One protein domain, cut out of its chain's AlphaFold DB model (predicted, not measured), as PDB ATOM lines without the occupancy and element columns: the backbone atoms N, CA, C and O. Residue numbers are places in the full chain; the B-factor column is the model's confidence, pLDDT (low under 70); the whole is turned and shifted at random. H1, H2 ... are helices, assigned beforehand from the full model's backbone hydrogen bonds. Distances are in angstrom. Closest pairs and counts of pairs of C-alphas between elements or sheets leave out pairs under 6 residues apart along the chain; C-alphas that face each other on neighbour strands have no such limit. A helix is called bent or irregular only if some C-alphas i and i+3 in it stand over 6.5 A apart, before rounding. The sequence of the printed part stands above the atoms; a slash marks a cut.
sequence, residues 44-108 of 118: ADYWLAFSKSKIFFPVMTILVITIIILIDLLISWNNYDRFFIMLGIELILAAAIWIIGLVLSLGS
ATOM      1  N   ALA A  44      33.692 -53.793 -31.248       71.56
ATOM      2  CA  ALA A  44      34.415 -53.521 -30.013       71.56
ATOM      3  C   ALA A  44      35.676 -54.392 -29.830       71.56
ATOM      4  O   ALA A  44      36.700 -53.876 -29.384       71.56
ATOM      5  N   ASP A  45      35.645 -55.671 -30.220       68.31
ATOM      6  CA  ASP A  45      36.790 -56.584 -30.112       68.31
ATOM      7  C   ASP A  45      37.890 -56.239 -31.118       68.31
ATOM      8  O   ASP A  45      39.074 -56.270 -30.777       68.31
ATOM      9  N   TYR A  46      37.522 -55.824 -32.333       70.94
ATOM     10  CA  TYR A  46      38.490 -55.332 -33.317       70.94
ATOM     11  C   TYR A  46      39.159 -54.037 -32.857       70.94
ATOM     12  O   TYR A  46      40.369 -53.882 -33.015       70.94
ATOM     13  N   TRP A  47      38.409 -53.132 -32.227       69.00
ATOM     14  CA  TRP A  47      38.963 -51.902 -31.662       69.00
ATOM     15  C   TRP A  47      39.917 -52.177 -30.488       69.00
ATOM     16  O   TRP A  47      41.001 -51.598 -30.403       69.00
ATOM     17  N   LEU A  48      39.564 -53.113 -29.603       68.25
ATOM     18  CA  LEU A  48      40.413 -53.547 -28.488       68.25
ATOM     19  C   LEU A  48      41.680 -54.278 -28.954       68.25
ATOM     20  O   LEU A  48      42.753 -54.089 -28.381       68.25
ATOM     21  N   ALA A  49      41.583 -55.080 -30.012       66.31
ATOM     22  CA  ALA A  49      42.736 -55.732 -30.621       66.31
ATOM     23  C   ALA A  49      43.651 -54.723 -31.335       66.31
ATOM     24  O   ALA A  49      44.874 -54.800 -31.220       66.31
ATOM     25  N   PHE A  50      43.065 -53.743 -32.025       65.75
ATOM     26  CA  PHE A  50      43.807 -52.714 -32.745       65.75
ATOM     27  C   PHE A  50      44.490 -51.723 -31.793       65.75
ATOM     28  O   PHE A  50      45.658 -51.405 -31.998       65.75
ATOM     29  N   SER A  51      43.830 -51.320 -30.702       65.25
ATOM     30  CA  SER A  51      44.383 -50.414 -29.676       65.25
ATOM     31  C   SER A  51      45.585 -50.967 -28.908       65.25
ATOM     32  O   SER A  51      46.404 -50.197 -28.411       65.25
ATOM     33  N   LYS A  52      45.751 -52.294 -28.854       67.00
ATOM     34  CA  LYS A  52      46.938 -52.946 -28.272       67.00
ATOM     35  C   LYS A  52      48.128 -53.040 -29.230       67.00
ATOM     36  O   LYS A  52      49.204 -53.481 -28.824       67.00
ATOM     37  N   SER A  53      47.962 -52.668 -30.499       72.19
ATOM     38  CA  SER A  53      49.043 -52.738 -31.481       72.19
ATOM     39  C   SER A  53      50.025 -51.573 -31.306       72.19
ATOM     40  O   SER A  53      49.628 -50.429 -31.107       72.19
ATOM     41  N   LYS A  54      51.335 -51.831 -31.426       70.44
ATOM     42  CA  LYS A  54      52.374 -50.780 -31.340       70.44
ATOM     43  C   LYS A  54      52.233 -49.691 -32.418       70.44
ATOM     44  O   LYS A  54      52.749 -48.594 -32.252       70.44
ATOM     45  N   ILE A  55      51.529 -49.993 -33.507       74.06
ATOM     46  CA  ILE A  55      51.266 -49.086 -34.636       74.06
ATOM     47  C   ILE A  55      49.994 -48.252 -34.419       74.06
ATOM     48  O   ILE A  55      49.795 -47.247 -35.096       74.06
ATOM     49  N   PHE A  56      49.164 -48.601 -33.434       75.38
ATOM     50  CA  PHE A  56      47.961 -47.846 -33.095       75.38
ATOM     51  C   PHE A  56      48.262 -46.385 -32.787       75.38
ATOM     52  O   PHE A  56      47.576 -45.497 -33.280       75.38
ATOM     53  N   PHE A  57      49.305 -46.153 -31.989       74.81
ATOM     54  CA  PHE A  57      49.660 -44.822 -31.525       74.81
ATOM     55  C   PHE A  57      49.992 -43.874 -32.688       74.81
ATOM     56  O   PHE A  57      49.277 -42.887 -32.831       74.81
ATOM     57  N   PRO A  58      50.958 -44.170 -33.588       78.25
ATOM     58  CA  PRO A  58      51.254 -43.270 -34.703       78.25
ATOM     59  C   PRO A  58      50.068 -43.091 -35.661       78.25
ATOM     60  O   PRO A  58      49.829 -41.981 -36.129       78.25
ATOM     61  N   VAL A  59      49.289 -44.146 -35.927       80.44
ATOM     62  CA  VAL A  59      48.117 -44.056 -36.814       80.44
ATOM     63  C   VAL A  59      47.030 -43.166 -36.210       80.44
ATOM     64  O   VAL A  59      46.488 -42.309 -36.904       80.44
ATOM     65  N   MET A  60      46.740 -43.318 -34.916       79.19
ATOM     66  CA  MET A  60      45.780 -42.460 -34.220       79.19
ATOM     67  C   MET A  60      46.263 -41.021 -34.117       79.19
ATOM     68  O   MET A  60      45.464 -40.109 -34.294       79.19
ATOM     69  N   THR A  61      47.558 -40.795 -33.900       79.38
ATOM     70  CA  THR A  61      48.128 -39.445 -33.912       79.38
ATOM     71  C   THR A  61      47.909 -38.767 -35.263       79.38
ATOM     72  O   THR A  61      47.408 -37.647 -35.304       79.38
ATOM     73  N   ILE A  62      48.204 -39.452 -36.372       82.75
ATOM     74  CA  ILE A  62      47.975 -38.918 -37.725       82.75
ATOM     75  C   ILE A  62      46.487 -38.639 -37.958       82.75
ATOM     76  O   ILE A  62      46.136 -37.594 -38.505       82.75
ATOM     77  N   LEU A  63      45.608 -39.547 -37.523       84.81
ATOM     78  CA  LEU A  63      44.160 -39.381 -37.645       84.81
ATOM     79  C   LEU A  63      43.675 -38.126 -36.905       84.81
ATOM     80  O   LEU A  63      42.945 -37.322 -37.479       84.81
ATOM     81  N   VAL A  64      44.109 -37.938 -35.657       85.19
ATOM     82  CA  VAL A  64      43.743 -36.776 -34.835       85.19
ATOM     83  C   VAL A  64      44.242 -35.483 -35.473       85.19
ATOM     84  O   VAL A  64      43.449 -34.565 -35.649       85.19
ATOM     85  N   ILE A  65      45.504 -35.437 -35.910       82.44
ATOM     86  CA  ILE A  65      46.066 -34.272 -36.613       82.44
ATOM     87  C   ILE A  65      45.244 -33.956 -37.870       82.44
ATOM     88  O   ILE A  65      44.881 -32.809 -38.108       82.44
ATOM     89  N   THR A  66      44.887 -34.975 -38.654       80.31
ATOM     90  CA  THR A  66      44.098 -34.797 -39.883       80.31
ATOM     91  C   THR A  66      42.708 -34.230 -39.590       80.31
ATOM     92  O   THR A  66      42.233 -33.361 -40.319       80.31
ATOM     93  N   ILE A  67      42.055 -34.698 -38.522       83.50
ATOM     94  CA  ILE A  67      40.749 -34.184 -38.090       83.50
ATOM     95  C   ILE A  67      40.856 -32.714 -37.693       83.50
ATOM     96  O   ILE A  67      39.995 -31.929 -38.080       83.50
ATOM     97  N   ILE A  68      41.904 -32.327 -36.965       82.06
ATOM     98  CA  ILE A  68      42.071 -30.938 -36.539       82.06
ATOM     99  C   ILE A  68      42.311 -30.028 -37.749       82.06
ATOM    100  O   ILE A  68      41.609 -29.033 -37.904       82.06
ATOM    101  N   ILE A  69      43.161 -30.441 -38.694       79.44
ATOM    102  CA  ILE A  69      43.375 -29.713 -39.957       79.44
ATOM    103  C   ILE A  69      42.061 -29.545 -40.733       79.44
ATOM    104  O   ILE A  69      41.792 -28.475 -41.276       79.44
ATOM    105  N   LEU A  70      41.229 -30.591 -40.799       77.50
ATOM    106  CA  LEU A  70      39.923 -30.531 -41.463       77.50
ATOM    107  C   LEU A  70      38.961 -29.563 -40.766       77.50
ATOM    108  O   LEU A  70      38.241 -28.834 -41.448       77.50
ATOM    109  N   ILE A  71      38.948 -29.544 -39.431       77.94
ATOM    110  CA  ILE A  71      38.144 -28.605 -38.637       77.94
ATOM    111  C   ILE A  71      38.617 -27.169 -38.878       77.94
ATOM    112  O   ILE A  71      37.791 -26.291 -39.132       77.94
ATOM    113  N   ASP A  72      39.926 -26.944 -38.882       70.75
ATOM    114  CA  ASP A  72      40.521 -25.643 -39.171       70.75
ATOM    115  C   ASP A  72      40.175 -25.172 -40.583       70.75
ATOM    116  O   ASP A  72      39.821 -24.007 -40.778       70.75
ATOM    117  N   LEU A  73      40.183 -26.080 -41.566       68.31
ATOM    118  CA  LEU A  73      39.785 -25.784 -42.943       68.31
ATOM    119  C   LEU A  73      38.299 -25.396 -43.022       68.31
ATOM    120  O   LEU A  73      37.926 -24.475 -43.751       68.31
ATOM    121  N   LEU A  74      37.451 -26.074 -42.242       74.75
ATOM    122  CA  LEU A  74      36.012 -25.824 -42.184       74.75
ATOM    123  C   LEU A  74      35.697 -24.462 -41.544       74.75
ATOM    124  O   LEU A  74      34.840 -23.730 -42.037       74.75
ATOM    125  N   ILE A  75      36.422 -24.091 -40.486       66.69
ATOM    126  CA  ILE A  75      36.320 -22.783 -39.812       66.69
ATOM    127  C   ILE A  75      36.902 -21.663 -40.690       66.69
ATOM    128  O   ILE A  75      36.391 -20.539 -40.713       66.69
ATOM    129  N   SER A  76      37.946 -21.972 -41.456       63.56
ATOM    130  CA  SER A  76      38.633 -21.052 -42.363       63.56
ATOM    131  C   SER A  76      37.852 -20.690 -43.618       63.56
ATOM    132  O   SER A  76      38.260 -19.756 -44.314       63.56
ATOM    133  N   TRP A  77      36.764 -21.381 -43.949       65.50
ATOM    134  CA  TRP A  77      36.063 -21.157 -45.218       65.50
ATOM    135  C   TRP A  77      35.649 -19.681 -45.413       65.50
ATOM    136  O   TRP A  77      35.512 -19.210 -46.539       65.50
ATOM    137  N   ASN A  78      35.544 -18.906 -44.327       68.44
ATOM    138  CA  ASN A  78      35.249 -17.476 -44.376       68.44
ATOM    139  C   ASN A  78      36.480 -16.536 -44.338       68.44
ATOM    140  O   ASN A  78      36.321 -15.360 -44.636       68.44
ATOM    141  N   ASN A  79      37.686 -16.991 -43.958       68.44
ATOM    142  CA  ASN A  79      38.925 -16.183 -43.922       68.44
ATOM    143  C   ASN A  79      40.193 -17.068 -43.941       68.44
ATOM    144  O   ASN A  79      40.670 -17.487 -42.884       68.44
ATOM    145  N   TYR A  80      40.776 -17.279 -45.125       64.00
ATOM    146  CA  TYR A  80      41.992 -18.088 -45.318       64.00
ATOM    147  C   TYR A  80      43.217 -17.604 -44.520       64.00
ATOM    148  O   TYR A  80      44.016 -18.426 -44.087       64.00
ATOM    149  N   ASP A  81      43.356 -16.305 -44.235       67.12
ATOM    150  CA  ASP A  81      44.484 -15.803 -43.428       67.12
ATOM    151  C   ASP A  81      44.448 -16.298 -41.975       67.12
ATOM    152  O   ASP A  81      45.486 -16.497 -41.344       67.12
ATOM    153  N   ARG A  82      43.251 -16.541 -41.424       69.69
ATOM    154  CA  ARG A  82      43.117 -17.016 -40.039       69.69
ATOM    155  C   ARG A  82      43.461 -18.495 -39.897       69.69
ATOM    156  O   ARG A  82      43.894 -18.891 -38.822       69.69
ATOM    157  N   PHE A  83      43.336 -19.273 -40.971       67.44
ATOM    158  CA  PHE A  83      43.736 -20.680 -41.018       67.44
ATOM    159  C   PHE A  83      45.212 -20.868 -40.740       67.44
ATOM    160  O   PHE A  83      45.578 -21.592 -39.827       67.44
ATOM    161  N   PHE A  84      46.060 -20.171 -41.497       68.19
ATOM    162  CA  PHE A  84      47.506 -20.305 -41.363       68.19
ATOM    163  C   PHE A  84      47.995 -19.837 -39.992       68.19
ATOM    164  O   PHE A  84      48.951 -20.398 -39.464       68.19
ATOM    165  N   ILE A  85      47.319 -18.853 -39.391       74.31
ATOM    166  CA  ILE A  85      47.621 -18.397 -38.032       74.31
ATOM    167  C   ILE A  85      47.226 -19.460 -36.994       74.31
ATOM    168  O   ILE A  85      48.034 -19.758 -36.119       74.31
ATOM    169  N   MET A  86      46.029 -20.052 -37.092       75.81
ATOM    170  CA  MET A  86      45.570 -21.092 -36.153       75.81
ATOM    171  C   MET A  86      46.414 -22.367 -36.272       75.81
ATOM    172  O   MET A  86      46.997 -22.809 -35.282       75.81
ATOM    173  N   LEU A  87      46.613 -22.844 -37.504       76.94
ATOM    174  CA  LEU A  87      47.458 -23.991 -37.835       76.94
ATOM    175  C   LEU A  87      48.918 -23.765 -37.408       76.94
ATOM    176  O   LEU A  87      49.576 -24.661 -36.886       76.94
ATOM    177  N   GLY A  88      49.443 -22.553 -37.615       74.88
ATOM    178  CA  GLY A  88      50.800 -22.186 -37.215       74.88
ATOM    179  C   GLY A  88      50.993 -22.226 -35.699       74.88
ATOM    180  O   GLY A  88      51.991 -22.768 -35.224       74.88
ATOM    181  N   ILE A  89      50.031 -21.700 -34.932       81.69
ATOM    182  CA  ILE A  89      50.054 -21.757 -33.462       81.69
ATOM    183  C   ILE A  89      49.985 -23.209 -32.978       81.69
ATOM    184  O   ILE A  89      50.738 -23.591 -32.080       81.69
ATOM    185  N   GLU A  90      49.123 -24.027 -33.577       80.81
ATOM    186  CA  GLU A  90      48.993 -25.433 -33.205       80.81
ATOM    187  C   GLU A  90      50.272 -26.231 -33.493       80.81
ATOM    188  O   GLU A  90      50.748 -26.975 -32.631       80.81
ATOM    189  N   LEU A  91      50.894 -26.019 -34.657       83.06
ATOM    190  CA  LEU A  91      52.156 -26.666 -35.014       83.06
ATOM    191  C   LEU A  91      53.279 -26.297 -34.030       83.06
ATOM    192  O   LEU A  91      54.066 -27.158 -33.634       83.06
ATOM    193  N   ILE A  92      53.332 -25.031 -33.598       82.81
ATOM    194  CA  ILE A  92      54.291 -24.560 -32.590       82.81
ATOM    195  C   ILE A  92      54.051 -25.252 -31.240       82.81
ATOM    196  O   ILE A  92      55.012 -25.686 -30.604       82.81
ATOM    197  N   LEU A  93      52.794 -25.404 -30.807       88.50
ATOM    198  CA  LEU A  93      52.451 -26.115 -29.568       88.50
ATOM    199  C   LEU A  93      52.823 -27.601 -29.628       88.50
ATOM    200  O   LEU A  93      53.428 -28.117 -28.687       88.50
ATOM    201  N   ALA A  94      52.516 -28.280 -30.736       85.19
ATOM    202  CA  ALA A  94      52.876 -29.680 -30.934       85.19
ATOM    203  C   ALA A  94      54.401 -29.882 -30.898       85.19
ATOM    204  O   ALA A  94      54.897 -30.778 -30.212       85.19
ATOM    205  N   ALA A  95      55.153 -29.004 -31.571       79.81
ATOM    206  CA  ALA A  95      56.612 -29.014 -31.539       79.81
ATOM    207  C   ALA A  95      57.159 -28.757 -30.125       79.81
ATOM    208  O   ALA A  95      58.080 -29.449 -29.691       79.81
ATOM    209  N   ALA A  96      56.574 -27.818 -29.376       87.69
ATOM    210  CA  ALA A  96      56.983 -27.524 -28.005       87.69
ATOM    211  C   ALA A  96      56.781 -28.730 -27.075       87.69
ATOM    212  O   ALA A  96      57.705 -29.109 -26.356       87.69
ATOM    213  N   ILE A  97      55.611 -29.375 -27.123       92.44
ATOM    214  CA  ILE A  97      55.326 -30.586 -26.335       92.44
ATOM    215  C   ILE A  97      56.297 -31.710 -26.704       92.44
ATOM    216  O   ILE A  97      56.812 -32.392 -25.819       92.44
ATOM    217  N   TRP A  98      56.586 -31.885 -27.996       90.44
ATOM    218  CA  TRP A  98      57.529 -32.899 -28.462       90.44
ATOM    219  C   TRP A  98      58.953 -32.655 -27.946       90.44
ATOM    220  O   TRP A  98      59.578 -33.580 -27.430       90.44
ATOM    221  N   ILE A  99      59.439 -31.410 -28.000       88.75
ATOM    222  CA  ILE A  99      60.751 -31.027 -27.456       88.75
ATOM    223  C   ILE A  99      60.800 -31.268 -25.944       88.75
ATOM    224  O   ILE A  99      61.767 -31.847 -25.452       88.75
ATOM    225  N   ILE A 100      59.758 -30.876 -25.203       89.75
ATOM    226  CA  ILE A 100      59.676 -31.108 -23.753       89.75
ATOM    227  C   ILE A 100      59.720 -32.610 -23.446       89.75
ATOM    228  O   ILE A 100      60.481 -33.036 -22.580       89.75
ATOM    229  N   GLY A 101      58.956 -33.423 -24.180       87.12
ATOM    230  CA  GLY A 101      58.971 -34.879 -24.037       87.12
ATOM    231  C   GLY A 101      60.343 -35.488 -24.334       87.12
ATOM    232  O   GLY A 101      60.800 -36.358 -23.596       87.12
ATOM    233  N   LEU A 102      61.033 -34.991 -25.364       87.12
ATOM    234  CA  LEU A 102      62.379 -35.429 -25.728       87.12
ATOM    235  C   LEU A 102      63.391 -35.102 -24.620       87.12
ATOM    236  O   LEU A 102      64.137 -35.982 -24.196       87.12
ATOM    237  N   VAL A 103      63.361 -33.878 -24.089       89.00
ATOM    238  CA  VAL A 103      64.240 -33.433 -22.993       89.00
ATOM    239  C   VAL A 103      64.005 -34.243 -21.716       89.00
ATOM    240  O   VAL A 103      64.965 -34.679 -21.083       89.00
ATOM    241  N   LEU A 104      62.745 -34.493 -21.346       86.19
ATOM    242  CA  LEU A 104      62.417 -35.311 -20.175       86.19
ATOM    243  C   LEU A 104      62.834 -36.777 -20.356       86.19
ATOM    244  O   LEU A 104      63.313 -37.391 -19.405       86.19
ATOM    245  N   SER A 105      62.707 -37.326 -21.568       79.12
ATOM    246  CA  SER A 105      63.150 -38.690 -21.876       79.12
ATOM    247  C   SER A 105      64.663 -38.843 -21.692       79.12
ATOM    248  O   SER A 105      65.096 -39.788 -21.040       79.12
ATOM    249  N   LEU A 106      65.450 -37.889 -22.200       75.56
ATOM    250  CA  LEU A 106      66.915 -37.867 -22.069       75.56
ATOM    251  C   LEU A 106      67.388 -37.714 -20.615       75.56
ATOM    252  O   LEU A 106      68.428 -38.248 -20.249       75.56
ATOM    253  N   GLY A 107      66.633 -37.001 -19.774       65.25
ATOM    254  CA  GLY A 107      66.967 -36.827 -18.355       65.25
ATOM    255  C   GLY A 107      66.599 -38.012 -17.456       65.25
ATOM    256  O   GLY A 107      67.034 -38.059 -16.309       65.25
ATOM    257  N   SER A 108      65.787 -38.960 -17.935       59.22
ATOM    258  CA  SER A 108      65.257 -40.051 -17.101       59.22
ATOM    259  C   SER A 108      66.122 -41.319 -17.074       59.22
ATOM    260  O   SER A 108      65.934 -42.160 -16.197       59.22
TER     261      SER A 108
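What this domain is: This is residues 44 to 108 of the 118 residues of an uncharacterized protein of Oscillospiraceae bacterium (UniProt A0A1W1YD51). Two long helices, H3 and H2, form a helical hairpin opened into a narrow V, joined at its point by a tight link, and the far part of H3, residues 95 to 108, sticks out free. The short helix H1 sits crosswise at the open end of H2, on the side away from H3. The printed part has 65 residues with three named helices, in the order H1, H2, H3, and no named strand; the class is all helix. The whole is only just loose, close to extended, with a radius of gyration of the C-alphas of 16.0 A, and flat, spanning 41 by 38 by 12 A.

How they stand to each other: The longest helix, H3, residues 80 to 108, touches H2, residues 56 to 78, and the two form a helical hairpin. They run opposite ways at a shallow tilt of 25 degrees. Their closest C-alphas, those of Ser 76 and Phe 83, are 5.3 A apart. H2 touches H3 with residues 69 to 76 alone, and H3 touches H2 with residues 82 to 87 alone. H1, residues 44 to 51, is close to H2 but not clearly touching; their closest C-alphas, those of Phe 50 and Phe 56, are 6.4 A apart. Their lines are about perpendicular, at 82 degrees. H1 and H3 are apart. Every O i to N i+4 pair is within hydrogen-bond range in H1, against 18 of 19 in H2 and 23 of 25 in H3.

Where its parts are: H3 measures 42.7 A from first to last C-alpha and ends at C-alpha 108 (65.257, -40.051, -17.101). H2 measures 34.8 A and begins at C-alpha 56 (47.961, -47.846, -33.095); it is irregular, with C-alphas 75 and 78 7.1 A apart. H1 measures 10.4 A and begins at C-alpha 44 (34.415, -53.521, -30.013).

The domain as a whole: The two C-alphas farthest apart, those of Asn 78 and Ser 108, are 46.4 A apart. The printed part has no cut, and both links are tight. The mean pLDDT of the printed part is 76.3; it is under 70 at residue 45, residues 47 to 52, residue 73, residues 75 to 84 and residues 107 to 108.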